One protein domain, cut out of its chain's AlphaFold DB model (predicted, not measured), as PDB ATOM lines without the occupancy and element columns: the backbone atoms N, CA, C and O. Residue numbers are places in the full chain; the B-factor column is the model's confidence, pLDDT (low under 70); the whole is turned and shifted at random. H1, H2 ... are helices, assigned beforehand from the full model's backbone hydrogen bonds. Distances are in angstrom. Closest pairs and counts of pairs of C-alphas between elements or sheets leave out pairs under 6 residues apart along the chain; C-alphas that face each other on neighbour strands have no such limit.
ATOM      1  N   TYR A  13     -43.472 -21.032 -79.691       88.56
ATOM      2  CA  TYR A  13     -44.820 -21.411 -79.274       88.56
ATOM      3  C   TYR A  13     -44.919 -22.866 -78.771       88.56
ATOM      4  O   TYR A  13     -45.513 -23.138 -77.719       88.56
ATOM      5  N   SER A  14     -44.321 -23.820 -79.489       84.88
ATOM      6  CA  SER A  14     -44.303 -25.232 -79.093       84.88
ATOM      7  C   SER A  14     -43.504 -25.448 -77.807       84.88
ATOM      8  O   SER A  14     -43.996 -26.134 -76.912       84.88
ATOM      9  N   PHE A  15     -42.366 -24.771 -77.635       87.88
ATOM     10  CA  PHE A  15     -41.559 -24.833 -76.415       87.88
ATOM     11  C   PHE A  15     -42.333 -24.293 -75.205       87.88
ATOM     12  O   PHE A  15     -42.365 -24.907 -74.131       87.88
ATOM     13  N   PHE A  16     -43.032 -23.168 -75.367       90.06
ATOM     14  CA  PHE A  16     -43.846 -22.582 -74.306       90.06
ATOM     15  C   PHE A  16     -45.042 -23.459 -73.931       90.06
ATOM     16  O   PHE A  16     -45.386 -23.548 -72.750       90.06
ATOM     17  N   THR A  17     -45.632 -24.176 -74.886       83.62
ATOM     18  CA  THR A  17     -46.806 -25.017 -74.631       83.62
ATOM     19  C   THR A  17     -46.450 -26.451 -74.206       83.62
ATOM     20  O   THR A  17     -46.970 -26.921 -73.198       83.62
ATOM     21  N   LYS A  18     -45.547 -27.168 -74.887       71.25
ATOM     22  CA  LYS A  18     -45.258 -28.613 -74.718       71.25
ATOM     23  C   LYS A  18     -44.303 -28.947 -73.559       71.25
ATOM     24  O   LYS A  18     -43.373 -29.731 -73.726       71.25
ATOM     25  N   TYR A  19     -44.527 -28.387 -72.369       64.44
ATOM     26  CA  TYR A  19     -43.544 -28.502 -71.284       64.44
ATOM     27  C   TYR A  19     -43.876 -29.488 -70.139       64.44
ATOM     28  O   TYR A  19     -42.998 -30.103 -69.543       64.44
ATOM     29  N   SER A  20     -45.141 -29.744 -69.838       56.06
ATOM     30  CA  SER A  20     -45.514 -30.825 -68.900       56.06
ATOM     31  C   SER A  20     -46.922 -31.336 -69.162       56.06
ATOM     32  O   SER A  20     -47.610 -31.887 -68.294       56.06
ATOM     33  N   LEU A  21     -47.388 -31.101 -70.384       51.00
ATOM     34  CA  LEU A  21     -48.764 -31.348 -70.732       51.00
ATOM     35  C   LEU A  21     -48.878 -32.813 -71.085       51.00
ATOM     36  O   LEU A  21     -48.220 -33.305 -72.004       51.00
ATOM     37  N   MET A  22     -49.718 -33.518 -70.334       50.66
ATOM     38  CA  MET A  22     -50.240 -34.769 -70.838       50.66
ATOM     39  C   MET A  22     -50.859 -34.476 -72.199       50.66
ATOM     40  O   MET A  22     -51.708 -33.593 -72.337       50.66
ATOM     41  N   GLU A  23     -50.416 -35.222 -73.193       55.94
ATOM     42  CA  GLU A  23     -51.024 -35.224 -74.510       55.94
ATOM     43  C   GLU A  23     -52.519 -35.539 -74.395       55.94
ATOM     44  O   GLU A  23     -52.954 -36.170 -73.429       55.94
ATOM     45  N   ASN A  24     -53.313 -35.126 -75.383       51.81
ATOM     46  CA  ASN A  24     -54.776 -35.284 -75.389       51.81
ATOM     47  C   ASN A  24     -55.272 -36.748 -75.358       51.81
ATOM     48  O   ASN A  24     -56.471 -37.001 -75.448       51.81
ATOM     49  N   TYR A  25     -54.373 -37.714 -75.216       53.00
ATOM     50  CA  TYR A  25     -54.657 -39.134 -75.179       53.00
ATOM     51  C   TYR A  25     -55.221 -39.562 -73.816       53.00
ATOM     52  O   TYR A  25     -54.695 -39.227 -72.754       53.00
ATOM     53  N   GLY A  26     -56.291 -40.365 -73.839       54.78
ATOM     54  CA  GLY A  26     -56.735 -41.102 -72.652       54.78
ATOM     55  C   GLY A  26     -55.632 -42.041 -72.143       54.78
ATOM     56  O   GLY A  26     -54.743 -42.413 -72.903       54.78
ATOM     57  N   PHE A  27     -55.693 -42.457 -70.873       61.00
ATOM     58  CA  PHE A  27     -54.632 -43.233 -70.208       61.00
ATOM     59  C   PHE A  27     -54.059 -44.393 -71.054       61.00
ATOM     60  O   PHE A  27     -52.845 -44.508 -71.203       61.00
ATOM     61  N   ILE A  28     -54.931 -45.206 -71.664       60.94
ATOM     62  CA  ILE A  28     -54.543 -46.346 -72.515       60.94
ATOM     63  C   ILE A  28     -53.830 -45.881 -73.791       60.94
ATOM     64  O   ILE A  28     -52.787 -46.418 -74.154       60.94
ATOM     65  N   SER A  29     -54.362 -44.853 -74.451       64.94
ATOM     66  CA  SER A  29     -53.743 -44.273 -75.643       64.94
ATOM     67  C   SER A  29     -52.385 -43.638 -75.311       64.94
ATOM     68  O   SER A  29     -51.454 -43.769 -76.096       64.94
ATOM     69  N   GLY A  30     -52.223 -43.074 -74.107       70.38
ATOM     70  CA  GLY A  30     -50.943 -42.572 -73.606       70.38
ATOM     71  C   GLY A  30     -49.896 -43.660 -73.330       70.38
ATOM     72  O   GLY A  30     -48.703 -43.397 -73.495       70.38
ATOM     73  N   ILE A  31     -50.311 -44.875 -72.937       70.38
ATOM     74  CA  ILE A  31     -49.413 -46.043 -72.851       70.38
ATOM     75  C   ILE A  31     -48.983 -46.458 -74.255       70.38
ATOM     76  O   ILE A  31     -47.787 -46.581 -74.518       70.38
ATOM     77  N   TYR A  32     -49.954 -46.651 -75.151       72.75
ATOM     78  CA  TYR A  32     -49.697 -47.113 -76.511       72.75
ATOM     79  C   TYR A  32     -48.783 -46.143 -77.272       72.75
ATOM     80  O   TYR A  32     -47.788 -46.571 -77.854       72.75
ATOM     81  N   SER A  33     -49.041 -44.833 -77.181       73.12
ATOM     82  CA  SER A  33     -48.214 -43.811 -77.831       73.12
ATOM     83  C   SER A  33     -46.770 -43.829 -77.330       73.12
ATOM     84  O   SER A  33     -45.848 -43.691 -78.125       73.12
ATOM     85  N   ARG A  34     -46.537 -44.072 -76.035       80.81
ATOM     86  CA  ARG A  34     -45.182 -44.160 -75.458       80.81
ATOM     87  C   ARG A  34     -44.449 -45.432 -75.849       80.81
ATOM     88  O   ARG A  34     -43.244 -45.374 -76.072       80.81
ATOM     89  N   ILE A  35     -45.154 -46.563 -75.929       79.00
ATOM     90  CA  ILE A  35     -44.582 -47.810 -76.456       79.00
ATOM     91  C   ILE A  35     -44.139 -47.581 -77.898       79.00
ATOM     92  O   ILE A  35     -42.986 -47.843 -78.228       79.00
ATOM     93  N   PHE A  36     -45.016 -47.008 -78.724       79.50
ATOM     94  CA  PHE A  36     -44.702 -46.691 -80.111       79.50
ATOM     95  C   PHE A  36     -43.530 -45.708 -80.225       79.50
ATOM     96  O   PHE A  36     -42.587 -45.960 -80.966       79.50
ATOM     97  N   ARG A  37     -43.506 -44.639 -79.418       81.06
ATOM     98  CA  ARG A  37     -42.445 -43.617 -79.445       81.06
ATOM     99  C   ARG A  37     -41.088 -44.067 -78.926       81.06
ATOM    100  O   ARG A  37     -40.092 -43.392 -79.172       81.06
ATOM    101  N   LYS A  38     -41.028 -45.184 -78.198       80.00
ATOM    102  CA  LYS A  38     -39.751 -45.842 -77.904       80.00
ATOM    103  C   LYS A  38     -39.143 -46.488 -79.147       80.00
ATOM    104  O   LYS A  38     -37.925 -46.574 -79.216       80.00
ATOM    105  N   ILE A  39     -39.979 -46.938 -80.082       74.88
ATOM    106  CA  ILE A  39     -39.553 -47.543 -81.348       74.88
ATOM    107  C   ILE A  39     -39.313 -46.440 -82.388       74.88
ATOM    108  O   ILE A  39     -38.282 -46.436 -83.048       74.88
ATOM    109  N   ILE A  40     -40.238 -45.478 -82.495       78.25
ATOM    110  CA  ILE A  40     -40.199 -44.380 -83.471       78.25
ATOM    111  C   ILE A  40     -40.353 -43.041 -82.725       78.25
ATOM    112  O   ILE A  40     -41.481 -42.616 -82.456       78.25
ATOM    113  N   PRO A  41     -39.248 -42.383 -82.325       75.94
ATOM    114  CA  PRO A  41     -39.307 -41.166 -81.524       75.94
ATOM    115  C   PRO A  41     -39.857 -39.980 -82.320       75.94
ATOM    116  O   PRO A  41     -39.550 -39.794 -83.493       75.94
ATOM    117  N   GLU A  42     -40.632 -39.131 -81.649       73.44
ATOM    118  CA  GLU A  42     -41.149 -37.885 -82.220       73.44
ATOM    119  C   GLU A  42     -40.030 -36.834 -82.320       73.44
ATOM    120  O   GLU A  42     -39.335 -36.557 -81.331       73.44
ATOM    121  N   ILE A  43     -39.868 -36.254 -83.509       77.56
ATOM    122  CA  ILE A  43     -38.852 -35.248 -83.834       77.56
ATOM    123  C   ILE A  43     -39.540 -33.874 -83.929       77.56
ATOM    124  O   ILE A  43     -40.559 -33.782 -84.611       77.56
ATOM    125  N   PRO A  44     -39.046 -32.827 -83.233       78.69
ATOM    126  CA  PRO A  44     -39.559 -31.466 -83.403       78.69
ATOM    127  C   PRO A  44     -39.329 -30.951 -84.831       78.69
ATOM    128  O   PRO A  44     -38.365 -31.365 -85.469       78.69
ATOM    129  N   GLU A  45     -40.180 -30.042 -85.305       80.94
ATOM    130  CA  GLU A  45     -40.009 -29.378 -86.607       80.94
ATOM    131  C   GLU A  45     -38.725 -28.530 -86.623       80.94
ATOM    132  O   GLU A  45     -38.352 -27.951 -85.601       80.94
ATOM    133  N   GLU A  46     -38.035 -28.466 -87.765       81.81
ATOM    134  CA  GLU A  46     -36.694 -27.864 -87.889       81.81
ATOM    135  C   GLU A  46     -36.654 -26.366 -87.543       81.81
ATOM    136  O   GLU A  46     -35.638 -25.856 -87.073       81.81
ATOM    137  N   ASP A  47     -37.778 -25.668 -87.704       82.88
ATOM    138  CA  ASP A  47     -37.936 -24.243 -87.412       82.88
ATOM    139  C   ASP A  47     -38.266 -23.950 -85.935       82.88
ATOM    140  O   ASP A  47     -38.513 -22.800 -85.573       82.88
ATOM    141  N   THR A  48     -38.263 -24.952 -85.052       84.62
ATOM    142  CA  THR A  48     -38.622 -24.783 -83.633       84.62
ATOM    143  C   THR A  48     -37.409 -24.617 -82.723       84.62
ATOM    144  O   THR A  48     -36.340 -25.190 -82.952       84.62
ATOM    145  N   PHE A  49     -37.587 -23.886 -81.617       84.62
ATOM    146  CA  PHE A  49     -36.549 -23.771 -80.588       84.62
ATOM    147  C   PHE A  49     -36.191 -25.139 -79.982       84.62
ATOM    148  O   PHE A  49     -35.045 -25.398 -79.630       84.62
ATOM    149  N   GLU A  50     -37.143 -26.070 -79.912       83.88
ATOM    150  CA  GLU A  50     -36.897 -27.444 -79.468       83.88
ATOM    151  C   GLU A  50     -35.929 -28.228 -80.357       83.88
ATOM    152  O   GLU A  50     -35.127 -29.014 -79.842       83.88
ATOM    153  N   PHE A  51     -36.015 -28.048 -81.677       81.81
ATOM    154  CA  PHE A  51     -35.087 -28.678 -82.612       81.81
ATOM    155  C   PHE A  51     -33.668 -28.150 -82.396       81.81
ATOM    156  O   PHE A  51     -32.730 -28.943 -82.292       81.81
ATOM    157  N   TYR A  52     -33.539 -26.836 -82.191       79.62
ATOM    158  CA  TYR A  52     -32.283 -26.209 -81.790       79.62
ATOM    159  C   TYR A  52     -31.770 -26.772 -80.454       79.62
ATOM    160  O   TYR A  52     -30.643 -27.240 -80.373       79.62
ATOM    161  N   LEU A  53     -32.591 -26.846 -79.401       78.50
ATOM    162  CA  LEU A  53     -32.163 -27.396 -78.104       78.50
ATOM    163  C   LEU A  53     -31.658 -28.847 -78.200       78.50
ATOM    164  O   LEU A  53     -30.790 -29.261 -77.428       78.50
ATOM    165  N   ARG A  54     -32.198 -29.637 -79.136       76.44
ATOM    166  CA  ARG A  54     -31.794 -31.029 -79.353       76.44
ATOM    167  C   ARG A  54     -30.405 -31.148 -79.982       76.44
ATOM    168  O   ARG A  54     -29.684 -32.083 -79.624       76.44
ATOM    169  N   SER A  55     -30.022 -30.245 -80.886       70.00
ATOM    170  CA  SER A  55     -28.718 -30.305 -81.565       70.00
ATOM    171  C   SER A  55     -27.542 -30.091 -80.600       70.00
ATOM    172  O   SER A  55     -26.479 -30.670 -80.806       70.00
ATOM    173  N   TYR A  56     -27.764 -29.391 -79.483       66.12
ATOM    174  CA  TYR A  56     -26.771 -29.165 -78.420       66.12
ATOM    175  C   TYR A  56     -26.814 -30.194 -77.280       66.12
ATOM    176  O   TYR A  56     -26.143 -30.024 -76.263       66.12
ATOM    177  N   SER A  57     -27.581 -31.283 -77.427       59.22
ATOM    178  CA  SER A  57     -27.852 -32.225 -76.329       59.22
ATOM    179  C   SER A  57     -26.641 -33.003 -75.780       59.22
ATOM    180  O   SER A  57     -26.764 -33.697 -74.765       59.22
ATOM    181  N   THR A  58     -25.476 -32.868 -76.419       55.25
ATOM    182  CA  THR A  58     -24.203 -33.511 -76.065       55.25
ATOM    183  C   THR A  58     -23.223 -32.602 -75.306       55.25
ATOM    184  O   THR A  58     -22.196 -33.097 -74.850       55.25
ATOM    185  N   GLN A  59     -23.515 -31.306 -75.138       55.84
ATOM    186  CA  GLN A  59     -22.623 -30.331 -74.488       55.84
ATOM    187  C   GLN A  59     -23.145 -29.849 -73.125       55.84
ATOM    188  O   GLN A  59     -24.297 -30.074 -72.757       55.84
ATOM    189  N   ASN A  60     -22.269 -29.199 -72.349       59.28
ATOM    190  CA  ASN A  60     -22.571 -28.683 -71.015       59.28
ATOM    191  C   ASN A  60     -23.643 -27.581 -71.103       59.28
ATOM    192  O   ASN A  60     -23.383 -26.433 -71.464       59.28
ATOM    193  N   TYR A  61     -24.871 -27.982 -70.803       62.97
ATOM    194  CA  TYR A  61     -26.104 -27.248 -71.038       62.97
ATOM    195  C   TYR A  61     -26.102 -25.801 -70.506       62.97
ATOM    196  O   TYR A  61     -26.440 -24.874 -71.237       62.97
ATOM    197  N   SER A  62     -25.652 -25.564 -69.273       61.28
ATOM    198  CA  SER A  62     -25.772 -24.252 -68.612       61.28
ATOM    199  C   SER A  62     -25.012 -23.108 -69.301       61.28
ATOM    200  O   SER A  62     -25.458 -21.963 -69.262       61.28
ATOM    201  N   THR A  63     -23.878 -23.396 -69.945       60.09
ATOM    202  CA  THR A  63     -23.010 -22.370 -70.550       60.09
ATOM    203  C   THR A  63     -23.441 -22.012 -71.971       60.09
ATOM    204  O   THR A  63     -23.353 -20.853 -72.366       60.09
ATOM    205  N   VAL A  64     -23.952 -22.993 -72.722       60.69
ATOM    206  CA  VAL A  64     -24.445 -22.795 -74.093       60.69
ATOM    207  C   VAL A  64     -25.758 -22.004 -74.082       60.69
ATOM    208  O   VAL A  64     -25.924 -21.086 -74.875       60.69
ATOM    209  N   TYR A  65     -26.655 -22.267 -73.123       68.31
ATOM    210  CA  TYR A  65     -27.977 -21.632 -73.093       68.31
ATOM    211  C   TYR A  65     -27.986 -20.144 -72.785       68.31
ATOM    212  O   TYR A  65     -28.749 -19.420 -73.420       68.31
ATOM    213  N   LYS A  66     -27.158 -19.680 -71.839       67.06
ATOM    214  CA  LYS A  66     -27.077 -18.242 -71.533       67.06
ATOM    215  C   LYS A  66     -26.659 -17.461 -72.771       67.06
ATOM    216  O   LYS A  66     -27.361 -16.547 -73.179       67.06
ATOM    217  N   LYS A  67     -25.600 -17.925 -73.436       69.00
ATOM    218  CA  LYS A  67     -25.090 -17.301 -74.654       69.00
ATOM    219  C   LYS A  67     -26.139 -17.280 -75.772       69.00
ATOM    220  O   LYS A  67     -26.382 -16.225 -76.343       69.00
ATOM    221  N   THR A  68     -26.822 -18.399 -76.021       71.56
ATOM    222  CA  THR A  68     -27.869 -18.475 -77.050       71.56
ATOM    223  C   THR A  68     -29.062 -17.563 -76.752       71.56
ATOM    224  O   THR A  68     -29.551 -16.880 -77.645       71.56
ATOM    225  N   VAL A  69     -29.578 -17.563 -75.519       75.69
ATOM    226  CA  VAL A  69     -30.751 -16.747 -75.163       75.69
ATOM    227  C   VAL A  69     -30.404 -15.260 -75.209       75.69
ATOM    228  O   VAL A  69     -31.195 -14.479 -75.737       75.69
ATOM    229  N   ASP A  70     -29.220 -14.876 -74.733       76.19
ATOM    230  CA  ASP A  70     -28.742 -13.493 -74.792       76.19
ATOM    231  C   ASP A  70     -28.567 -13.029 -76.250       76.19
ATOM    232  O   ASP A  70     -29.025 -11.943 -76.614       76.19
ATOM    233  N   GLU A  71     -28.004 -13.878 -77.118       76.62
ATOM    234  CA  GLU A  71     -27.894 -13.622 -78.561       76.62
ATOM    235  C   GLU A  71     -29.277 -13.473 -79.223       76.62
ATOM    236  O   GLU A  71     -29.514 -12.513 -79.958       76.62
ATOM    237  N   LEU A  72     -30.239 -14.348 -78.912       77.00
ATOM    238  CA  LEU A  72     -31.598 -14.291 -79.471       77.00
ATOM    239  C   LEU A  72     -32.392 -13.069 -78.983       77.00
ATOM    240  O   LEU A  72     -33.159 -12.490 -79.752       77.00
ATOM    241  N   LEU A  73     -32.209 -12.654 -77.728       80.81
ATOM    242  CA  LEU A  73     -32.864 -11.471 -77.158       80.81
ATOM    243  C   LEU A  73     -32.207 -10.153 -77.585       80.81
ATOM    244  O   LEU A  73     -32.864  -9.109 -77.506       80.81
ATOM    245  N   SER A  74     -30.948 -10.186 -78.030       81.75
ATOM    246  CA  SER A  74     -30.237  -9.013 -78.550       81.75
ATOM    247  C   SER A  74     -30.792  -8.535 -79.899       81.75
ATOM    248  O   SER A  74     -30.742  -7.341 -80.192       81.75
ATOM    249  N   ASN A  75     -31.398  -9.435 -80.686       83.94
ATOM    250  CA  ASN A  75     -32.048  -9.100 -81.951       83.94
ATOM    251  C   ASN A  75     -33.499  -8.607 -81.721       83.94
ATOM    252  O   ASN A  75     -34.342  -9.383 -81.254       83.94
ATOM    253  N   PRO A  76     -33.846  -7.354 -82.090       82.69
ATOM    254  CA  PRO A  76     -35.184  -6.796 -81.877       82.69
ATOM    255  C   PRO A  76     -36.306  -7.586 -82.564       82.69
ATOM    256  O   PRO A  76     -37.390  -7.728 -81.993       82.69
ATOM    257  N   ALA A  77     -36.053  -8.120 -83.764       82.75
ATOM    258  CA  ALA A  77     -37.044  -8.875 -84.527       82.75
ATOM    259  C   ALA A  77     -37.361 -10.211 -83.842       82.75
ATOM    260  O   ALA A  77     -38.522 -10.518 -83.576       82.75
ATOM    261  N   THR A  78     -36.324 -10.958 -83.456       82.06
ATOM    262  CA  THR A  78     -36.460 -12.221 -82.716       82.06
ATOM    263  C   THR A  78     -37.149 -12.003 -81.372       82.06
ATOM    264  O   THR A  78     -38.059 -12.747 -81.010       82.06
ATOM    265  N   LYS A  79     -36.790 -10.934 -80.652       85.81
ATOM    266  CA  LYS A  79     -37.439 -10.559 -79.391       85.81
ATOM    267  C   LYS A  79     -38.936 -10.286 -79.563       85.81
ATOM    268  O   LYS A  79     -39.728 -10.708 -78.718       85.81
ATOM    269  N   ALA A  80     -39.339  -9.614 -80.643       85.75
ATOM    270  CA  ALA A  80     -40.749  -9.392 -80.959       85.75
ATOM    271  C   ALA A  80     -41.480 -10.712 -81.263       85.75
ATOM    272  O   ALA A  80     -42.581 -10.933 -80.755       85.75
ATOM    273  N   THR A  81     -40.853 -11.624 -82.011       87.12
ATOM    274  CA  THR A  81     -41.410 -12.959 -82.277       87.12
ATOM    275  C   THR A  81     -41.581 -13.776 -81.002       87.12
ATOM    276  O   THR A  81     -42.650 -14.345 -80.789       87.12
ATOM    277  N   ILE A  82     -40.585 -13.775 -80.111       89.25
ATOM    278  CA  ILE A  82     -40.659 -14.447 -78.807       89.25
ATOM    279  C   ILE A  82     -41.824 -13.894 -77.981       89.25
ATOM    280  O   ILE A  82     -42.596 -14.678 -77.434       89.25
ATOM    281  N   LYS A  83     -41.984 -12.562 -77.905       89.25
ATOM    282  CA  LYS A  83     -43.114 -11.935 -77.195       89.25
ATOM    283  C   LYS A  83     -44.461 -12.382 -77.767       89.25
ATOM    284  O   LYS A  83     -45.342 -12.773 -77.009       89.25
ATOM    285  N   ASN A  84     -44.600 -12.383 -79.093       89.81
ATOM    286  CA  ASN A  84     -45.827 -12.813 -79.760       89.81
ATOM    287  C   ASN A  84     -46.138 -14.298 -79.497       89.81
ATOM    288  O   ASN A  84     -47.266 -14.662 -79.173       89.81
ATOM    289  N   ASP A  85     -45.134 -15.171 -79.588       90.75
ATOM    290  CA  ASP A  85     -45.292 -16.599 -79.302       90.75
ATOM    291  C   ASP A  85     -45.598 -16.873 -77.827       90.75
ATOM    292  O   ASP A  85     -46.363 -17.790 -77.513       90.75
ATOM    293  N   LEU A  86     -45.048 -16.061 -76.922       91.31
ATOM    294  CA  LEU A  86     -45.332 -16.115 -75.495       91.31
ATOM    295  C   LEU A  86     -46.786 -15.732 -75.206       91.31
ATOM    296  O   LEU A  86     -47.478 -16.471 -74.506       91.31
ATOM    297  N   ASP A  87     -47.277 -14.647 -75.806       90.56
ATOM    298  CA  ASP A  87     -48.669 -14.213 -75.670       90.56
ATOM    299  C   ASP A  87     -49.636 -15.249 -76.239       90.56
ATOM    300  O   ASP A  87     -50.587 -15.652 -75.566       90.56
ATOM    301  N   LYS A  88     -49.344 -15.792 -77.427       90.50
ATOM    302  CA  LYS A  88     -50.107 -16.910 -78.001       90.50
ATOM    303  C   LYS A  88     -50.126 -18.126 -77.077       90.50
ATOM    304  O   LYS A  88     -51.167 -18.775 -76.940       90.50
ATOM    305  N   ALA A  89     -48.999 -18.470 -76.453       91.81
ATOM    306  CA  ALA A  89     -48.907 -19.612 -75.551       91.81
ATOM    307  C   ALA A  89     -49.707 -19.391 -74.258       91.81
ATOM    308  O   ALA A  89     -50.465 -20.281 -73.865       91.81
ATOM    309  N   ILE A  90     -49.597 -18.210 -73.636       92.25
ATOM    310  CA  ILE A  90     -50.381 -17.830 -72.451       92.25
ATOM    311  C   ILE A  90     -51.874 -17.883 -72.784       92.25
ATOM    312  O   ILE A  90     -52.628 -18.554 -72.078       92.25
ATOM    313  N   THR A  91     -52.297 -17.271 -73.891       91.62
ATOM    314  CA  THR A  91     -53.693 -17.289 -74.345       91.62
ATOM    315  C   THR A  91     -54.180 -18.709 -74.607       91.62
ATOM    316  O   THR A  91     -55.239 -19.097 -74.123       91.62
ATOM    317  N   SER A  92     -53.396 -19.543 -75.294       90.69
ATOM    318  CA  SER A  92     -53.771 -20.934 -75.577       90.69
ATOM    319  C   SER A  92     -53.949 -21.774 -74.307       90.69
ATOM    320  O   SER A  92     -54.927 -22.516 -74.182       90.69
ATOM    321  N   LEU A  93     -53.021 -21.670 -73.350       91.12
ATOM    322  CA  LEU A  93     -53.101 -22.408 -72.087       91.12
ATOM    323  C   LEU A  93     -54.256 -21.912 -71.219       91.12
ATOM    324  O   LEU A  93     -55.000 -22.729 -70.673       91.12
ATOM    325  N   SER A  94     -54.448 -20.599 -71.136       92.69
ATOM    326  CA  SER A  94     -55.565 -20.008 -70.404       92.69
ATOM    327  C   SER A  94     -56.909 -20.378 -71.017       92.69
ATOM    328  O   SER A  94     -57.798 -20.783 -70.279       92.69
ATOM    329  N   SER A  95     -57.051 -20.381 -72.344       91.31
ATOM    330  CA  SER A  95     -58.267 -20.856 -73.018       91.31
ATOM    331  C   SER A  95     -58.581 -22.313 -72.682       91.31
ATOM    332  O   SER A  95     -59.739 -22.653 -72.442       91.31
ATOM    333  N   LYS A  96     -57.563 -23.182 -72.574       90.25
ATOM    334  CA  LYS A  96     -57.766 -24.559 -72.092       90.25
ATOM    335  C   LYS A  96     -58.297 -24.561 -70.659       90.25
ATOM    336  O   LYS A  96     -59.261 -25.268 -70.397       90.25
ATOM    337  N   ILE A  97     -57.728 -23.763 -69.755       92.31
ATOM    338  CA  ILE A  97     -58.201 -23.642 -68.361       92.31
ATOM    339  C   ILE A  97     -59.652 -23.136 -68.308       92.31
ATOM    340  O   ILE A  97     -60.490 -23.751 -67.653       92.31
ATOM    341  N   ILE A  98     -59.956 -22.066 -69.044       92.75
ATOM    342  CA  ILE A  98     -61.280 -21.435 -69.122       92.75
ATOM    343  C   ILE A  98     -62.322 -22.421 -69.652       92.75
ATOM    344  O   ILE A  98     -63.404 -22.525 -69.081       92.75
ATOM    345  N   SER A  99     -61.986 -23.191 -70.694       90.81
ATOM    346  CA  SER A  99     -62.918 -24.152 -71.292       90.81
ATOM    347  C   SER A  99     -63.464 -25.163 -70.275       90.81
ATOM    348  O   SER A  99     -64.645 -25.487 -70.308       90.81
ATOM    349  N   TYR A 100     -62.643 -25.599 -69.312       85.06
ATOM    350  CA  TYR A 100     -63.092 -26.467 -68.221       85.06
ATOM    351  C   TYR A 100     -63.962 -25.749 -67.196       85.06
ATOM    352  O   TYR A 100     -64.886 -26.358 -66.667       85.06
ATOM    353  N   GLY A 101     -63.688 -24.472 -66.927       86.50
ATOM    354  CA  GLY A 101     -64.538 -23.647 -66.077       86.50
ATOM    355  C   GLY A 101     -65.967 -23.554 -66.596       86.50
ATOM    356  O   GLY A 101     -66.893 -23.528 -65.799       86.50
ATOM    357  N   PHE A 102     -66.163 -23.551 -67.916       88.25
ATOM    358  CA  PHE A 102     -67.483 -23.455 -68.549       88.25
ATOM    359  C   PHE A 102     -68.110 -24.796 -68.944       88.25
ATOM    360  O   PHE A 102     -69.244 -24.818 -69.420       88.25
ATOM    361  N   ASP A 103     -67.419 -25.918 -68.741       88.56
ATOM    362  CA  ASP A 103     -67.985 -27.238 -69.012       88.56
ATOM    363  C   ASP A 103     -69.150 -27.537 -68.053       88.56
ATOM    364  O   ASP A 103     -69.020 -27.421 -66.831       88.56
ATOM    365  N   HIS A 104     -70.290 -27.969 -68.601       84.88
ATOM    366  CA  HIS A 104     -71.508 -28.229 -67.828       84.88
ATOM    367  C   HIS A 104     -71.272 -29.206 -66.671       84.88
ATOM    368  O   HIS A 104     -71.818 -29.019 -65.586       84.88
ATOM    369  N   LYS A 105     -70.472 -30.266 -66.858       81.12
ATOM    370  CA  LYS A 105     -70.241 -31.246 -65.784       81.12
ATOM    371  C   LYS A 105     -69.474 -30.619 -64.630       81.12
ATOM    372  O   LYS A 105     -69.753 -30.942 -63.478       81.12
ATOM    373  N   PHE A 106     -68.518 -29.741 -64.930       83.25
ATOM    374  CA  PHE A 106     -67.783 -29.003 -63.909       83.25
ATOM    375  C   PHE A 106     -68.666 -27.978 -63.207       83.25
ATOM    376  O   PHE A 106     -68.610 -27.915 -61.987       83.25
ATOM    377  N   GLN A 107     -69.538 -27.272 -63.927       87.31
ATOM    378  CA  GLN A 107     -70.503 -26.345 -63.324       87.31
ATOM    379  C   GLN A 107     -71.446 -27.053 -62.343       87.31
ATOM    380  O   GLN A 107     -71.533 -26.644 -61.189       87.31
ATOM    381  N   THR A 108     -72.026 -28.199 -62.721       84.00
ATOM    382  CA  THR A 108     -72.853 -29.004 -61.800       84.00
ATOM    383  C   THR A 108     -72.069 -29.451 -60.557       84.00
ATOM    384  O   THR A 108     -72.604 -29.513 -59.451       84.00
ATOM    385  N   ILE A 109     -70.783 -29.781 -60.718       81.62
ATOM    386  CA  ILE A 109     -69.904 -30.135 -59.596       81.62
ATOM    387  C   ILE A 109     -69.610 -28.914 -58.713       81.62
ATOM    388  O   ILE A 109     -69.609 -29.045 -57.490       81.62
ATOM    389  N   PHE A 110     -69.353 -27.750 -59.311       87.69
ATOM    390  CA  PHE A 110     -69.086 -26.512 -58.590       87.69
ATOM    391  C   PHE A 110     -70.296 -26.077 -57.766       87.69
ATOM    392  O   PHE A 110     -70.125 -25.796 -56.584       87.69
ATOM    393  N   GLU A 111     -71.504 -26.147 -58.326       86.00
ATOM    394  CA  GLU A 111     -72.759 -25.906 -57.604       86.00
ATOM    395  C   GLU A 111     -72.915 -26.860 -56.415       86.00
ATOM    396  O   GLU A 111     -73.143 -26.427 -55.289       86.00
ATOM    397  N   LYS A 112     -72.699 -28.166 -56.628       84.50
ATOM    398  CA  LYS A 112     -72.802 -29.172 -55.559       84.50
ATOM    399  C   LYS A 112     -71.815 -28.934 -54.407       84.50
ATOM    400  O   LYS A 112     -72.079 -29.351 -53.281       84.50
ATOM    401  N   LEU A 113     -70.662 -28.332 -54.693       83.38
ATOM    402  CA  LEU A 113     -69.584 -28.090 -53.732       83.38
ATOM    403  C   LEU A 113     -69.497 -26.632 -53.253       83.38
ATOM    404  O   LEU A 113     -68.570 -26.318 -52.509       83.38
ATOM    405  N   ASN A 114     -70.421 -25.756 -53.668       85.44
ATOM    406  CA  ASN A 114     -70.369 -24.309 -53.427       85.44
ATOM    407  C   ASN A 114     -69.015 -23.678 -53.823       85.44
ATOM    408  O   ASN A 114     -68.450 -22.868 -53.090       85.44
ATOM    409  N   ILE A 115     -68.457 -24.090 -54.964       85.44
ATOM    410  CA  ILE A 115     -67.211 -23.537 -55.514       85.44
ATOM    411  C   ILE A 115     -67.547 -22.339 -56.402       85.44
ATOM    412  O   ILE A 115     -68.353 -22.458 -57.323       85.44
ATOM    413  N   ASP A 116     -66.876 -21.209 -56.178       85.62
ATOM    414  CA  ASP A 116     -67.038 -20.027 -57.022       85.62
ATOM    415  C   ASP A 116     -66.368 -20.215 -58.397       85.62
ATOM    416  O   ASP A 116     -65.153 -20.406 -58.506       85.62
ATOM    417  N   SER A 117     -67.169 -20.165 -59.464       86.88
ATOM    418  CA  SER A 117     -66.709 -20.268 -60.853       86.88
ATOM    419  C   SER A 117     -66.443 -18.904 -61.515       86.88
ATOM    420  O   SER A 117     -65.988 -18.858 -62.665       86.88
ATOM    421  N   SER A 118     -66.657 -17.791 -60.801       89.81
ATOM    422  CA  SER A 118     -66.452 -16.419 -61.295       89.81
ATOM    423  C   SER A 118     -65.010 -16.156 -61.758       89.81
ATOM    424  O   SER A 118     -64.794 -15.479 -62.767       89.81
ATOM    425  N   PHE A 119     -64.025 -16.784 -61.109       92.31
ATOM    426  CA  PHE A 119     -62.600 -16.663 -61.432       92.31
ATOM    427  C   PHE A 119     -62.262 -17.068 -62.877       92.31
ATOM    428  O   PHE A 119     -61.407 -16.454 -63.517       92.31
ATOM    429  N   TYR A 120     -62.982 -18.044 -63.445       92.94
ATOM    430  CA  TYR A 120     -62.798 -18.456 -64.843       92.94
ATOM    431  C   TYR A 120     -63.292 -17.383 -65.826       92.94
ATOM    432  O   TYR A 120     -62.653 -17.155 -66.855       92.94
ATOM    433  N   LYS A 121     -64.380 -16.670 -65.491       90.50
ATOM    434  CA  LYS A 121     -64.852 -15.503 -66.262       90.50
ATOM    435  C   LYS A 121     -63.867 -14.341 -66.152       90.50
ATOM    436  O   LYS A 121     -63.538 -13.729 -67.165       90.50
ATOM    437  N   LYS A 122     -63.345 -14.082 -64.948       91.50
ATOM    438  CA  LYS A 122     -62.303 -13.069 -64.722       91.50
ATOM    439  C   LYS A 122     -61.048 -13.367 -65.550       91.50
ATOM    440  O   LYS A 122     -60.510 -12.462 -66.179       91.50
ATOM    441  N   LEU A 123     -60.627 -14.635 -65.620       92.44
ATOM    442  CA  LEU A 123     -59.466 -15.044 -66.415       92.44
ATOM    443  C   LEU A 123     -59.690 -14.804 -67.912       92.44
ATOM    444  O   LEU A 123     -58.775 -14.345 -68.586       92.44
ATOM    445  N   LEU A 124     -60.894 -15.070 -68.432       90.94
ATOM    446  CA  LEU A 124     -61.233 -14.778 -69.828       90.94
ATOM    447  C   LEU A 124     -61.053 -13.291 -70.158       90.94
ATOM    448  O   LEU A 124     -60.395 -12.971 -71.143       90.94
ATOM    449  N   HIS A 125     -61.579 -12.401 -69.309       88.44
ATOM    450  CA  HIS A 125     -61.447 -10.951 -69.489       88.44
ATOM    451  C   HIS A 125     -59.987 -10.479 -69.418       88.44
ATOM    452  O   HIS A 125     -59.564  -9.612 -70.180       88.44
ATOM    453  N   GLN A 126     -59.197 -11.046 -68.502       89.06
ATOM    454  CA  GLN A 126     -57.772 -10.730 -68.397       89.06
ATOM    455  C   GLN A 126     -56.995 -11.226 -69.630       89.06
ATOM    456  O   GLN A 126     -56.122 -10.547 -70.156       89.06
ATOM    457  N   VAL A 127     -57.314 -12.409 -70.144       87.12
ATOM    458  CA  VAL A 127     -56.580 -12.993 -71.273       87.12
ATOM    459  C   VAL A 127     -56.888 -12.284 -72.591       87.12
ATOM    460  O   VAL A 127     -56.003 -12.182 -73.436       87.12
ATOM    461  N   SER A 128     -58.099 -11.748 -72.771       84.25
ATOM    462  CA  SER A 128     -58.449 -11.000 -73.985       84.25
ATOM    463  C   SER A 128     -57.693  -9.674 -74.129       84.25
ATOM    464  O   SER A 128     -57.515  -9.222 -75.252       84.25
ATOM    465  N   HIS A 129     -57.211  -9.090 -73.027       84.00
ATOM    466  CA  HIS A 129     -56.473  -7.818 -73.016       84.00
ATOM    467  C   HIS A 129     -54.974  -8.002 -72.695       84.00
ATOM    468  O   HIS A 129     -54.294  -7.071 -72.283       84.00
ATOM    469  N   LEU A 130     -54.419  -9.208 -72.888       79.38
ATOM    470  CA  LEU A 130     -53.012  -9.531 -72.578       79.38
ATOM    471  C   LEU A 130     -51.971  -8.699 -73.350       79.38
ATOM    472  O   LEU A 130     -50.826  -8.588 -72.901       79.38
ATOM    473  N   SER A 131     -52.339  -8.169 -74.517       69.81
ATOM    474  CA  SER A 131     -51.505  -7.285 -75.342       69.81
ATOM    475  C   SER A 131     -51.499  -5.832 -74.855       69.81
ATOM    476  O   SER A 131     -50.620  -5.067 -75.237       69.81
ATOM    477  N   GLU A 132     -52.452  -5.454 -74.003       70.94
ATOM    478  CA  GLU A 132     -52.616  -4.103 -73.468       70.94
ATOM    479  C   GLU A 132     -51.971  -4.041 -72.073       70.94
ATOM    480  O   GLU A 132     -52.634  -4.130 -71.039       70.94
ATOM    481  N   GLU A 133     -50.634  -3.934 -72.041       59.22
ATOM    482  CA  GLU A 133     -49.814  -3.973 -70.811       59.22
ATOM    483  C   GLU A 133     -50.226  -2.928 -69.749       59.22
ATOM    484  O   GLU A 133     -49.918  -3.101 -68.571       59.22
ATOM    485  N   SER A 134     -50.950  -1.876 -70.141       54.88
ATOM    486  CA  SER A 134     -51.446  -0.812 -69.261       54.88
ATOM    487  C   SER A 134     -52.661  -1.197 -68.406       54.88
ATOM    488  O   SER A 134     -52.939  -0.504 -67.433       54.88
ATOM    489  N   ILE A 135     -53.386  -2.272 -68.743       59.19
ATOM    490  CA  ILE A 135     -54.698  -2.583 -68.139       59.19
ATOM    491  C   ILE A 135     -54.616  -3.701 -67.092       59.19
ATOM    492  O   ILE A 135     -55.452  -3.773 -66.192       59.19
ATOM    493  N   ILE A 136     -53.618  -4.586 -67.176       65.50
ATOM    494  CA  ILE A 136     -53.559  -5.790 -66.339       65.50
ATOM    495  C   ILE A 136     -52.279  -5.818 -65.516       65.50
ATOM    496  O   ILE A 136     -51.177  -6.044 -66.027       65.50
ATOM    497  N   HIS A 137     -52.443  -5.692 -64.200       79.44
ATOM    498  CA  HIS A 137     -51.362  -5.931 -63.261       79.44
ATOM    499  C   HIS A 137     -51.001  -7.421 -63.230       79.44
ATOM    500  O   HIS A 137     -51.850  -8.297 -63.050       79.44
ATOM    501  N   LYS A 138     -49.699  -7.709 -63.356       85.50
ATOM    502  CA  LYS A 138     -49.124  -9.059 -63.230       85.50
ATOM    503  C   LYS A 138     -49.660  -9.801 -61.998       85.50
ATOM    504  O   LYS A 138     -49.941 -10.997 -62.078       85.50
ATOM    505  N   GLN A 139     -49.766  -9.095 -60.873       86.56
ATOM    506  CA  GLN A 139     -50.175  -9.652 -59.587       86.56
ATOM    507  C   GLN A 139     -51.618 -10.180 -59.640       86.56
ATOM    508  O   GLN A 139     -51.839 -11.353 -59.347       86.56
ATOM    509  N   ASP A 140     -52.558  -9.386 -60.159       88.69
ATOM    510  CA  ASP A 140     -53.976  -9.755 -60.287       88.69
ATOM    511  C   ASP A 140     -54.196 -11.008 -61.146       88.69
ATOM    512  O   ASP A 140     -55.112 -11.799 -60.903       88.69
ATOM    513  N   LEU A 141     -53.379 -11.190 -62.189       89.44
ATOM    514  CA  LEU A 141     -53.434 -12.364 -63.062       89.44
ATOM    515  C   LEU A 141     -52.925 -13.621 -62.336       89.44
ATOM    516  O   LEU A 141     -53.523 -14.695 -62.445       89.44
ATOM    517  N   LEU A 142     -51.828 -13.498 -61.581       92.44
ATOM    518  CA  LEU A 142     -51.246 -14.602 -60.812       92.44
ATOM    519  C   LEU A 142     -52.138 -15.028 -59.639       92.44
ATOM    520  O   LEU A 142     -52.277 -16.233 -59.401       92.44
ATOM    521  N   GLU A 143     -52.757 -14.066 -58.954       93.25
ATOM    522  CA  GLU A 143     -53.725 -14.298 -57.878       93.25
ATOM    523  C   GLU A 143     -54.967 -15.015 -58.405       93.25
ATOM    524  O   GLU A 143     -55.325 -16.074 -57.891       93.25
ATOM    525  N   ASN A 144     -55.553 -14.540 -59.510       94.19
ATOM    526  CA  ASN A 144     -56.703 -15.203 -60.128       94.19
ATOM    527  C   ASN A 144     -56.383 -16.655 -60.546       94.19
ATOM    528  O   ASN A 144     -57.182 -17.571 -60.345       94.19
ATOM    529  N   LEU A 145     -55.180 -16.907 -61.074       94.56
ATOM    530  CA  LEU A 145     -54.723 -18.266 -61.377       94.56
ATOM    531  C   LEU A 145     -54.499 -19.126 -60.119       94.56
ATOM    532  O   LEU A 145     -54.659 -20.346 -60.198       94.56
ATOM    533  N   GLU A 146     -54.111 -18.549 -58.974       94.75
ATOM    534  CA  GLU A 146     -54.055 -19.293 -57.703       94.75
ATOM    535  C   GLU A 146     -55.450 -19.630 -57.181       94.75
ATOM    536  O   GLU A 146     -55.661 -20.765 -56.758       94.75
ATOM    537  N   GLU A 147     -56.422 -18.726 -57.306       94.38
ATOM    538  CA  GLU A 147     -57.810 -19.021 -56.940       94.38
ATOM    539  C   GLU A 147     -58.382 -20.163 -57.781       94.38
ATOM    540  O   GLU A 147     -58.878 -21.159 -57.248       94.38
ATOM    541  N   ILE A 148     -58.183 -20.125 -59.102       94.38
ATOM    542  CA  ILE A 148     -58.548 -21.243 -59.982       94.38
ATOM    543  C   ILE A 148     -57.822 -22.528 -59.555       94.38
ATOM    544  O   ILE A 148     -58.435 -23.598 -59.479       94.38
ATOM    545  N   CYS A 149     -56.533 -22.451 -59.216       93.56
ATOM    546  CA  CYS A 149     -55.788 -23.596 -58.698       93.56
ATOM    547  C   CYS A 149     -56.426 -24.160 -57.414       93.56
ATOM    548  O   CYS A 149     -56.517 -25.383 -57.255       93.56
ATOM    549  N   ASN A 150     -56.904 -23.296 -56.521       90.81
ATOM    550  CA  ASN A 150     -57.598 -23.677 -55.297       90.81
ATOM    551  C   ASN A 150     -58.957 -24.322 -55.582       90.81
ATOM    552  O   ASN A 150     -59.246 -25.353 -54.972       90.81
ATOM    553  N   THR A 151     -59.728 -23.841 -56.567       90.19
ATOM    554  CA  THR A 151     -60.980 -24.508 -56.985       90.19
ATOM    555  C   THR A 151     -60.730 -25.957 -57.420       90.19
ATOM    556  O   THR A 151     -61.417 -26.878 -56.971       90.19
ATOM    557  N   ILE A 152     -59.675 -26.204 -58.206       88.19
ATOM    558  CA  ILE A 152     -59.310 -27.550 -58.674       88.19
ATOM    559  C   ILE A 152     -58.787 -28.414 -57.521       88.19
ATOM    560  O   ILE A 152     -59.132 -29.595 -57.426       88.19
ATOM    561  N   LYS A 153     -57.969 -27.851 -56.618       86.12
ATOM    562  CA  LYS A 153     -57.529 -28.544 -55.395       86.12
ATOM    563  C   LYS A 153     -58.736 -28.927 -54.526       86.12
ATOM    564  O   LYS A 153     -58.768 -30.047 -54.018       86.12
ATOM    565  N   ASN A 154     -59.732 -28.050 -54.390       83.38
ATOM    566  CA  ASN A 154     -60.940 -28.285 -53.599       83.38
ATOM    567  C   ASN A 154     -61.827 -29.381 -54.213       83.38
ATOM    568  O   ASN A 154     -62.240 -30.310 -53.519       83.38
ATOM    569  N   LEU A 155     -62.018 -29.357 -55.535       81.38
ATOM    570  CA  LEU A 155     -62.704 -30.422 -56.271       81.38
ATOM    571  C   LEU A 155     -62.027 -31.782 -56.033       81.38
ATOM    572  O   LEU A 155     -62.687 -32.774 -55.729       81.38
ATOM    573  N   ARG A 156     -60.688 -31.825 -56.091       76.19
ATOM    574  CA  ARG A 156     -59.908 -33.046 -55.820       76.19
ATOM    575  C   ARG A 156     -60.004 -33.511 -54.363       76.19
ATOM    576  O   ARG A 156     -59.955 -34.718 -54.129       76.19
ATOM    577  N   LYS A 157     -60.137 -32.599 -53.391       73.62
ATOM    578  CA  LYS A 157     -60.360 -32.938 -51.972       73.62
ATOM    579  C   LYS A 157     -61.747 -33.554 -51.752       73.62
ATOM    580  O   LYS A 157     -61.854 -34.562 -51.062       73.62
ATOM    581  N   ASN A 158     -62.779 -33.025 -52.408       69.50
ATOM    582  CA  ASN A 158     -64.173 -33.458 -52.247       69.50
ATOM    583  C   ASN A 158     -64.613 -34.580 -53.202       69.50
ATOM    584  O   ASN A 158     -65.805 -34.825 -53.399       69.50
ATOM    585  N   LYS A 159     -63.654 -35.319 -53.763       65.56
ATOM    586  CA  LYS A 159     -63.868 -36.428 -54.707       65.56
ATOM    587  C   LYS A 159     -64.858 -37.503 -54.215       65.56
ATOM    588  O   LYS A 159     -65.580 -38.087 -55.020       65.56
ATOM    589  N   ASN A 160     -64.953 -37.711 -52.899       55.81
ATOM    590  CA  ASN A 160     -65.862 -38.684 -52.279       55.81
ATOM    591  C   ASN A 160     -67.347 -38.303 -52.436       55.81
ATOM    592  O   ASN A 160     -68.206 -39.178 -52.411       55.81
ATOM    593  N   ILE A 161     -67.644 -37.010 -52.609       58.66
ATOM    594  CA  ILE A 161     -69.007 -36.463 -52.710       58.66
ATOM    595  C   ILE A 161     -69.482 -36.439 -54.169       58.66
ATOM    596  O   ILE A 161     -70.663 -36.646 -54.462       58.66
ATOM    597  N   ILE A 162     -68.567 -36.166 -55.100       61.03
ATOM    598  CA  ILE A 162     -68.874 -35.976 -56.527       61.03
ATOM    599  C   ILE A 162     -68.775 -37.267 -57.345       61.03
ATOM    600  O   ILE A 162     -69.328 -37.336 -58.439       61.03
ATOM    601  N   GLY A 163     -68.115 -38.297 -56.807       54.12
ATOM    602  CA  GLY A 163     -67.739 -39.480 -57.575       54.12
ATOM    603  C   GLY A 163     -66.522 -39.195 -58.457       54.12
ATOM    604  O   GLY A 163     -66.293 -38.075 -58.910       54.12
ATOM    605  N   THR A 164     -65.691 -40.210 -58.675       54.81
ATOM    606  CA  THR A 164     -64.390 -40.034 -59.335       54.81
ATOM    607  C   THR A 164     -64.344 -40.810 -60.642       54.81
ATOM    608  O   THR A 164     -64.977 -41.857 -60.793       54.81
ATOM    609  N   SER A 165     -63.601 -40.299 -61.616       60.44
ATOM    610  CA  SER A 165     -63.312 -41.052 -62.827       60.44
ATOM    611  C   SER A 165     -61.878 -40.812 -63.246       60.44
ATOM    612  O   SER A 165     -61.371 -39.692 -63.146       60.44
ATOM    613  N   LEU A 166     -61.291 -41.838 -63.861       59.38
ATOM    614  CA  LEU A 166     -59.988 -41.764 -64.505       59.38
ATOM    615  C   LEU A 166     -59.844 -40.500 -65.364       59.38
ATOM    616  O   LEU A 166     -58.815 -39.830 -65.346       59.38
ATOM    617  N   HIS A 167     -60.910 -40.156 -66.089       67.94
ATOM    618  CA  HIS A 167     -60.966 -38.954 -66.904       67.94
ATOM    619  C   HIS A 167     -60.868 -37.671 -66.063       67.94
ATOM    620  O   HIS A 167     -60.033 -36.823 -66.361       67.94
ATOM    621  N   LEU A 168     -61.669 -37.532 -65.001       72.94
ATOM    622  CA  LEU A 168     -61.656 -36.360 -64.118       72.94
ATOM    623  C   LEU A 168     -60.303 -36.188 -63.410       72.94
ATOM    624  O   LEU A 168     -59.768 -35.082 -63.326       72.94
ATOM    625  N   THR A 169     -59.704 -37.289 -62.961       71.12
ATOM    626  CA  THR A 169     -58.372 -37.302 -62.348       71.12
ATOM    627  C   THR A 169     -57.291 -36.805 -63.311       71.12
ATOM    628  O   THR A 169     -56.478 -35.948 -62.949       71.12
ATOM    629  N   VAL A 170     -57.317 -37.288 -64.556       72.38
ATOM    630  CA  VAL A 170     -56.404 -36.860 -65.623       72.38
ATOM    631  C   VAL A 170     -56.634 -35.394 -65.996       72.38
ATOM    632  O   VAL A 170     -55.686 -34.619 -66.091       72.38
ATOM    633  N   VAL A 171     -57.889 -34.981 -66.177       78.94
ATOM    634  CA  VAL A 171     -58.260 -33.594 -66.496       78.94
ATOM    635  C   VAL A 171     -57.789 -32.622 -65.417       78.94
ATOM    636  O   VAL A 171     -57.100 -31.659 -65.729       78.94
ATOM    637  N   THR A 172     -58.107 -32.878 -64.149       81.81
ATOM    638  CA  THR A 172     -57.756 -31.959 -63.054       81.81
ATOM    639  C   THR A 172     -56.246 -31.846 -62.860       81.81
ATOM    640  O   THR A 172     -55.746 -30.768 -62.552       81.81
ATOM    641  N   ARG A 173     -55.482 -32.925 -63.091       80.19
ATOM    642  CA  ARG A 173     -54.012 -32.864 -63.081       80.19
ATOM    643  C   ARG A 173     -53.477 -32.033 -64.249       80.19
ATOM    644  O   ARG A 173     -52.591 -31.211 -64.035       80.19
ATOM    645  N   ARG A 174     -54.036 -32.205 -65.453       82.12
ATOM    646  CA  ARG A 174     -53.695 -31.377 -66.623       82.12
ATOM    647  C   ARG A 174     -53.958 -29.902 -66.366       82.12
ATOM    648  O   ARG A 174     -53.094 -29.092 -66.657       82.12
ATOM    649  N   LEU A 175     -55.104 -29.574 -65.776       87.75
ATOM    650  CA  LEU A 175     -55.454 -28.205 -65.414       87.75
ATOM    651  C   LEU A 175     -54.427 -27.573 -64.470       87.75
ATOM    652  O   LEU A 175     -53.962 -26.471 -64.736       87.75
ATOM    653  N   LEU A 176     -54.009 -28.288 -63.421       88.81
ATOM    654  CA  LEU A 176     -52.954 -27.812 -62.519       88.81
ATOM    655  C   LEU A 176     -51.620 -27.591 -63.254       88.81
ATOM    656  O   LEU A 176     -50.934 -26.605 -62.993       88.81
ATOM    657  N   ASN A 177     -51.270 -28.468 -64.200       86.69
ATOM    658  CA  ASN A 177     -50.078 -28.291 -65.033       86.69
ATOM    659  C   ASN A 177     -50.207 -27.079 -65.971       86.69
ATOM    660  O   ASN A 177     -49.243 -26.326 -66.095       86.69
ATOM    661  N   TYR A 178     -51.378 -26.866 -66.591       90.19
ATOM    662  CA  TYR A 178     -51.657 -25.677 -67.404       90.19
ATOM    663  C   TYR A 178     -51.485 -24.415 -66.569       90.19
ATOM    664  O   TYR A 178     -50.726 -23.546 -66.968       90.19
ATOM    665  N   ILE A 179     -52.093 -24.353 -65.382       93.06
ATOM    666  CA  ILE A 179     -52.005 -23.188 -64.496       93.06
ATOM    667  C   ILE A 179     -50.556 -22.896 -64.112       93.06
ATOM    668  O   ILE A 179     -50.099 -21.767 -64.267       93.06
ATOM    669  N   ASN A 180     -49.810 -23.908 -63.660       91.50
ATOM    670  CA  ASN A 180     -48.413 -23.724 -63.271       91.50
ATOM    671  C   ASN A 180     -47.548 -23.259 -64.453       91.50
ATOM    672  O   ASN A 180     -46.715 -22.366 -64.306       91.50
ATOM    673  N   ARG A 181     -47.764 -23.821 -65.652       91.44
ATOM    674  CA  ARG A 181     -47.051 -23.378 -66.855       91.44
ATOM    675  C   ARG A 181     -47.418 -21.940 -67.214       91.44
ATOM    676  O   ARG A 181     -46.511 -21.146 -67.431       91.44
ATOM    677  N   THR A 182     -48.703 -21.592 -67.215       92.94
ATOM    678  CA  THR A 182     -49.173 -20.228 -67.485       92.94
ATOM    679  C   THR A 182     -48.537 -19.226 -66.521       92.94
ATOM    680  O   THR A 182     -48.027 -18.211 -66.979       92.94
ATOM    681  N   LYS A 183     -48.457 -19.532 -65.216       93.62
ATOM    682  CA  LYS A 183     -47.789 -18.672 -64.219       93.62
ATOM    683  C   LYS A 183     -46.326 -18.393 -64.562       93.62
ATOM    684  O   LYS A 183     -45.919 -17.236 -64.578       93.62
ATOM    685  N   LYS A 184     -45.558 -19.426 -64.922       92.56
ATOM    686  CA  LYS A 184     -44.148 -19.271 -65.328       92.56
ATOM    687  C   LYS A 184     -43.987 -18.454 -66.610       92.56
ATOM    688  O   LYS A 184     -43.064 -17.653 -66.714       92.56
ATOM    689  N   LEU A 185     -44.887 -18.631 -67.579       92.56
ATOM    690  CA  LEU A 185     -44.872 -17.850 -68.819       92.56
ATOM    691  C   LEU A 185     -45.242 -16.380 -68.581       92.56
ATOM    692  O   LEU A 185     -44.594 -15.500 -69.137       92.56
ATOM    693  N   ILE A 186     -46.222 -16.103 -67.716       92.06
ATOM    694  CA  ILE A 186     -46.548 -14.739 -67.265       92.06
ATOM    695  C   ILE A 186     -45.320 -14.116 -66.607       92.06
ATOM    696  O   ILE A 186     -44.916 -13.003 -66.924       92.06
ATOM    697  N   GLU A 187     -44.682 -14.855 -65.708       92.19
ATOM    698  CA  GLU A 187     -43.466 -14.417 -65.050       92.19
ATOM    699  C   GLU A 187     -42.321 -14.094 -66.013       92.19
ATOM    700  O   GLU A 187     -41.582 -13.140 -65.749       92.19
ATOM    701  N   LEU A 188     -42.176 -14.864 -67.094       91.44
ATOM    702  CA  LEU A 188     -41.227 -14.589 -68.167       91.44
ATOM    703  C   LEU A 188     -41.638 -13.357 -68.983       91.44
ATOM    704  O   LEU A 188     -40.780 -12.537 -69.281       91.44
ATOM    705  N   LYS A 189     -42.929 -13.179 -69.302       90.38
ATOM    706  CA  LYS A 189     -43.437 -12.047 -70.106       90.38
ATOM    707  C   LYS A 189     -43.025 -10.708 -69.502       90.38
ATOM    708  O   LYS A 189     -42.447  -9.878 -70.197       90.38
ATOM    709  N   TYR A 190     -43.255 -10.535 -68.200       88.94
ATOM    710  CA  TYR A 190     -42.910  -9.294 -67.498       88.94
ATOM    711  C   TYR A 190     -41.401  -9.134 -67.238       88.94
ATOM    712  O   TYR A 190     -40.944  -8.018 -67.031       88.94
ATOM    713  N   ASN A 191     -40.616 -10.220 -67.286       88.38
ATOM    714  CA  ASN A 191     -39.169 -10.210 -67.044       88.38
ATOM    715  C   ASN A 191     -38.412 -10.916 -68.183       88.38
ATOM    716  O   ASN A 191     -37.618 -11.824 -67.934       88.38
ATOM    717  N   ILE A 192     -38.653 -10.525 -69.438       87.56
ATOM    718  CA  ILE A 192     -38.196 -11.308 -70.602       87.56
ATOM    719  C   ILE A 192     -36.671 -11.405 -70.741       87.56
ATOM    720  O   ILE A 192     -36.169 -12.358 -71.329       87.56
ATOM    721  N   ASN A 193     -35.938 -10.450 -70.164       86.38
ATOM    722  CA  ASN A 193     -34.473 -10.441 -70.134       86.38
ATOM    723  C   ASN A 193     -33.892 -11.228 -68.937       86.38
ATOM    724  O   ASN A 193     -32.691 -11.190 -68.701       86.38
ATOM    725  N   SER A 194     -34.724 -11.885 -68.120       87.88
ATOM    726  CA  SER A 194     -34.255 -12.629 -66.947       87.88
ATOM    727  C   SER A 194     -33.650 -13.970 -67.360       87.88
ATOM    728  O   SER A 194     -34.373 -14.914 -67.683       87.88
ATOM    729  N   ALA A 195     -32.320 -14.064 -67.295       83.38
ATOM    730  CA  ALA A 195     -31.585 -15.295 -67.579       83.38
ATOM    731  C   ALA A 195     -32.023 -16.463 -66.676       83.38
ATOM    732  O   ALA A 195     -32.164 -17.584 -67.152       83.38
ATOM    733  N   GLU A 196     -32.310 -16.192 -65.398       85.81
ATOM    734  CA  GLU A 196     -32.764 -17.197 -64.427       85.81
ATOM    735  C   GLU A 196     -34.076 -17.872 -64.859       85.81
ATOM    736  O   GLU A 196     -34.192 -19.097 -64.822       85.81
ATOM    737  N   LYS A 197     -35.060 -17.098 -65.340       88.00
ATOM    738  CA  LYS A 197     -36.350 -17.654 -65.784       88.00
ATOM    739  C   LYS A 197     -36.216 -18.479 -67.055       88.00
ATOM    740  O   LYS A 197     -36.858 -19.520 -67.180       88.00
ATOM    741  N   TRP A 198     -35.384 -18.035 -67.993       88.12
ATOM    742  CA  TRP A 198     -35.071 -18.813 -69.190       88.12
ATOM    743  C   TRP A 198     -34.362 -20.120 -68.850       88.12
ATOM    744  O   TRP A 198     -34.780 -21.177 -69.319       88.12
ATOM    745  N   GLU A 199     -33.345 -20.056 -67.992       84.69
ATOM    746  CA  GLU A 199     -32.613 -21.222 -67.502       84.69
ATOM    747  C   GLU A 199     -33.566 -22.221 -66.844       84.69
ATOM    748  O   GLU A 199     -33.571 -23.398 -67.215       84.69
ATOM    749  N   GLN A 200     -34.447 -21.739 -65.962       86.50
ATOM    750  CA  GLN A 200     -35.461 -22.570 -65.332       86.50
ATOM    751  C   GLN A 200     -36.306 -23.299 -66.380       86.50
ATOM    752  O   GLN A 200     -36.401 -24.516 -66.296       86.50
ATOM    753  N   LEU A 201     -36.878 -22.595 -67.369       87.94
ATOM    754  CA  LEU A 201     -37.751 -23.175 -68.402       87.94
ATOM    755  C   LEU A 201     -37.030 -24.170 -69.326       87.94
ATOM    756  O   LEU A 201     -37.647 -25.141 -69.774       87.94
ATOM    757  N   ILE A 202     -35.751 -23.931 -69.623       85.75
ATOM    758  CA  ILE A 202     -34.935 -24.793 -70.484       85.75
ATOM    759  C   ILE A 202     -34.538 -26.080 -69.752       85.75
ATOM    760  O   ILE A 202     -34.741 -27.164 -70.300       85.75
ATOM    761  N   ILE A 203     -34.034 -25.988 -68.513       83.19
ATOM    762  CA  ILE A 203     -33.719 -27.160 -67.669       83.19
ATOM    763  C   ILE A 203     -34.955 -28.036 -67.530       83.19
ATOM    764  O   ILE A 203     -34.931 -29.243 -67.779       83.19
ATOM    765  N   GLU A 204     -36.055 -27.374 -67.200       84.38
ATOM    766  CA  GLU A 204     -37.370 -27.952 -67.152       84.38
ATOM    767  C   GLU A 204     -37.643 -28.763 -68.429       84.38
ATOM    768  O   GLU A 204     -37.926 -29.966 -68.327       84.38
ATOM    769  N   TYR A 205     -37.539 -28.149 -69.618       84.94
ATOM    770  CA  TYR A 205     -37.795 -28.792 -70.916       84.94
ATOM    771  C   TYR A 205     -36.912 -30.012 -71.170       84.94
ATOM    772  O   TYR A 205     -37.402 -31.039 -71.644       84.94
ATOM    773  N   ILE A 206     -35.631 -29.936 -70.824       81.00
ATOM    774  CA  ILE A 206     -34.682 -31.041 -70.992       81.00
ATOM    775  C   ILE A 206     -35.108 -32.244 -70.152       81.00
ATOM    776  O   ILE A 206     -35.140 -33.373 -70.652       81.00
ATOM    777  N   ASP A 207     -35.492 -32.012 -68.898       80.81
ATOM    778  CA  ASP A 207     -35.977 -33.067 -68.012       80.81
ATOM    779  C   ASP A 207     -37.273 -33.694 -68.529       80.81
ATOM    780  O   ASP A 207     -37.449 -34.921 -68.484       80.81
ATOM    781  N   TYR A 208     -38.174 -32.885 -69.091       81.19
ATOM    782  CA  TYR A 208     -39.344 -33.398 -69.798       81.19
ATOM    783  C   TYR A 208     -38.935 -34.258 -71.000       81.19
ATOM    784  O   TYR A 208     -39.381 -35.399 -71.111       81.19
ATOM    785  N   ASN A 209     -38.038 -33.777 -71.862       79.56
ATOM    786  CA  ASN A 209     -37.641 -34.470 -73.087       79.56
ATOM    787  C   ASN A 209     -36.965 -35.826 -72.808       79.56
ATOM    788  O   ASN A 209     -37.256 -36.812 -73.485       79.56
ATOM    789  N   LYS A 210     -36.148 -35.911 -71.749       79.50
ATOM    790  CA  LYS A 210     -35.540 -37.169 -71.272       79.50
ATOM    791  C   LYS A 210     -36.575 -38.185 -70.793       79.50
ATOM    792  O   LYS A 210     -36.353 -39.392 -70.858       79.50
ATOM    793  N   THR A 211     -37.705 -37.712 -70.274       77.75
ATOM    794  CA  THR A 211     -38.643 -38.556 -69.530       77.75
ATOM    795  C   THR A 211     -40.004 -38.749 -70.198       77.75
ATOM    796  O   THR A 211     -40.748 -39.639 -69.783       77.75
ATOM    797  N   LYS A 212     -40.324 -38.003 -71.265       76.56
ATOM    798  CA  LYS A 212     -41.629 -38.017 -71.952       76.56
ATOM    799  C   LYS A 212     -42.069 -39.409 -72.432       76.56
ATOM    800  O   LYS A 212     -43.247 -39.753 -72.319       76.56
ATOM    801  N   ASN A 213     -41.112 -40.241 -72.857       76.69
ATOM    802  CA  ASN A 213     -41.335 -41.612 -73.345       76.69
ATOM    803  C   ASN A 213     -41.213 -42.688 -72.244       76.69
ATOM    804  O   ASN A 213     -41.309 -43.890 -72.509       76.69
ATOM    805  N   SER A 214     -40.984 -42.292 -70.989       79.75
ATOM    806  CA  SER A 214     -40.843 -43.232 -69.880       79.75
ATOM    807  C   SER A 214     -42.205 -43.748 -69.423       79.75
ATOM    808  O   SER A 214     -42.978 -43.030 -68.785       79.75
TER     809      SER A 214
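What this domain is: This is residues 13 to 214 of the 571 residues of the protein "Site-specific recombinase" of Paludibacter sp (UniProt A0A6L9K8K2). A flat slab of helices is built on a four-helix up-and-down bundle, in which the long H5 and H10 run side by side in opposite directions and the hairpin of H7 and H8 packs on them. Beyond one end of H10 the chain turns back into H11, with H4 packed on the first part of H11 and the short H1 and H3 nearby; H6 and H9 lie at the other end of the bundle, and H2 is set off at an edge, touching no helix. The printed part has 202 residues with eleven named helices, H1 to H11 in chain order, and no named strand; the class is all helix. It is compact, with a radius of gyration of the C-alphas of 18.5 A, and spans 52 by 49 by 22 A.

Where its parts are: The longest helix by residues, H5, covers residues 76 to 101 and measures 37.4 A, from C-alpha 76 at (-35.184, -6.796, -81.877) to C-alpha 101 at (-64.538, -23.647, -66.077). H10, residues 166 to 190, measures 36.8 A; H8, residues 138 to 157, 28.7 A; and H7, residues 118 to 128, 16.0 A. H11, residues 195 to 211, measures 24.4 A and ends with C-alpha 211 at (-38.643, -38.556, -69.530). H4 is residues 61 to 74, 20.2 A, and H2 residues 27 to 39, 19.2 A. The shorter helices are H1, residues 13 to 17; H3, 49 to 55; H6, 104 to 112; and H9, 159 to 162.

How they stand to each other: H5 is the hub, touching four helices. It touches H10 at a shallow tilt of 31 degrees, opposite ways, with the C-alphas of Ile 90 and Thr 182 closest at 5.6 A. Residues 90 to 101 of H5 touch H7, closest at Ile 98 and Tyr 120, C-alphas 5.4 A apart. H8 touches H10 at a shallow tilt of 14 degrees, opposite ways, with C-alphas 142 and 183 closest at 6.3 A. H10 and H11 form a hairpin, closest at C-alphas 188 and 197, 6.2 A. H4 touches H11 at a steep tilt of 53 degrees, closest at C-alphas 66 and 195, 6.7 A. H1 touches H5, with C-alphas 13 and 85 closest at 4.8 A. Every O i to N i+4 pair is within hydrogen-bond range in H1, H3, H6, H7, H8, H10 and H11; H2 has 8 of 9, H4 8 of 10 and H5 21 of 22, and H9 is too short for such a pair.

The domain as a whole: The C-alphas of Asn 75 and Ile 161, the two farthest apart, are 54.5 A apart. The printed part has no cut and no long link. Mean pLDDT of the printed part is 80.2; residues 19 to 29, 56 to 67, 131, 133 to 136 and 158 to 167 are under 70.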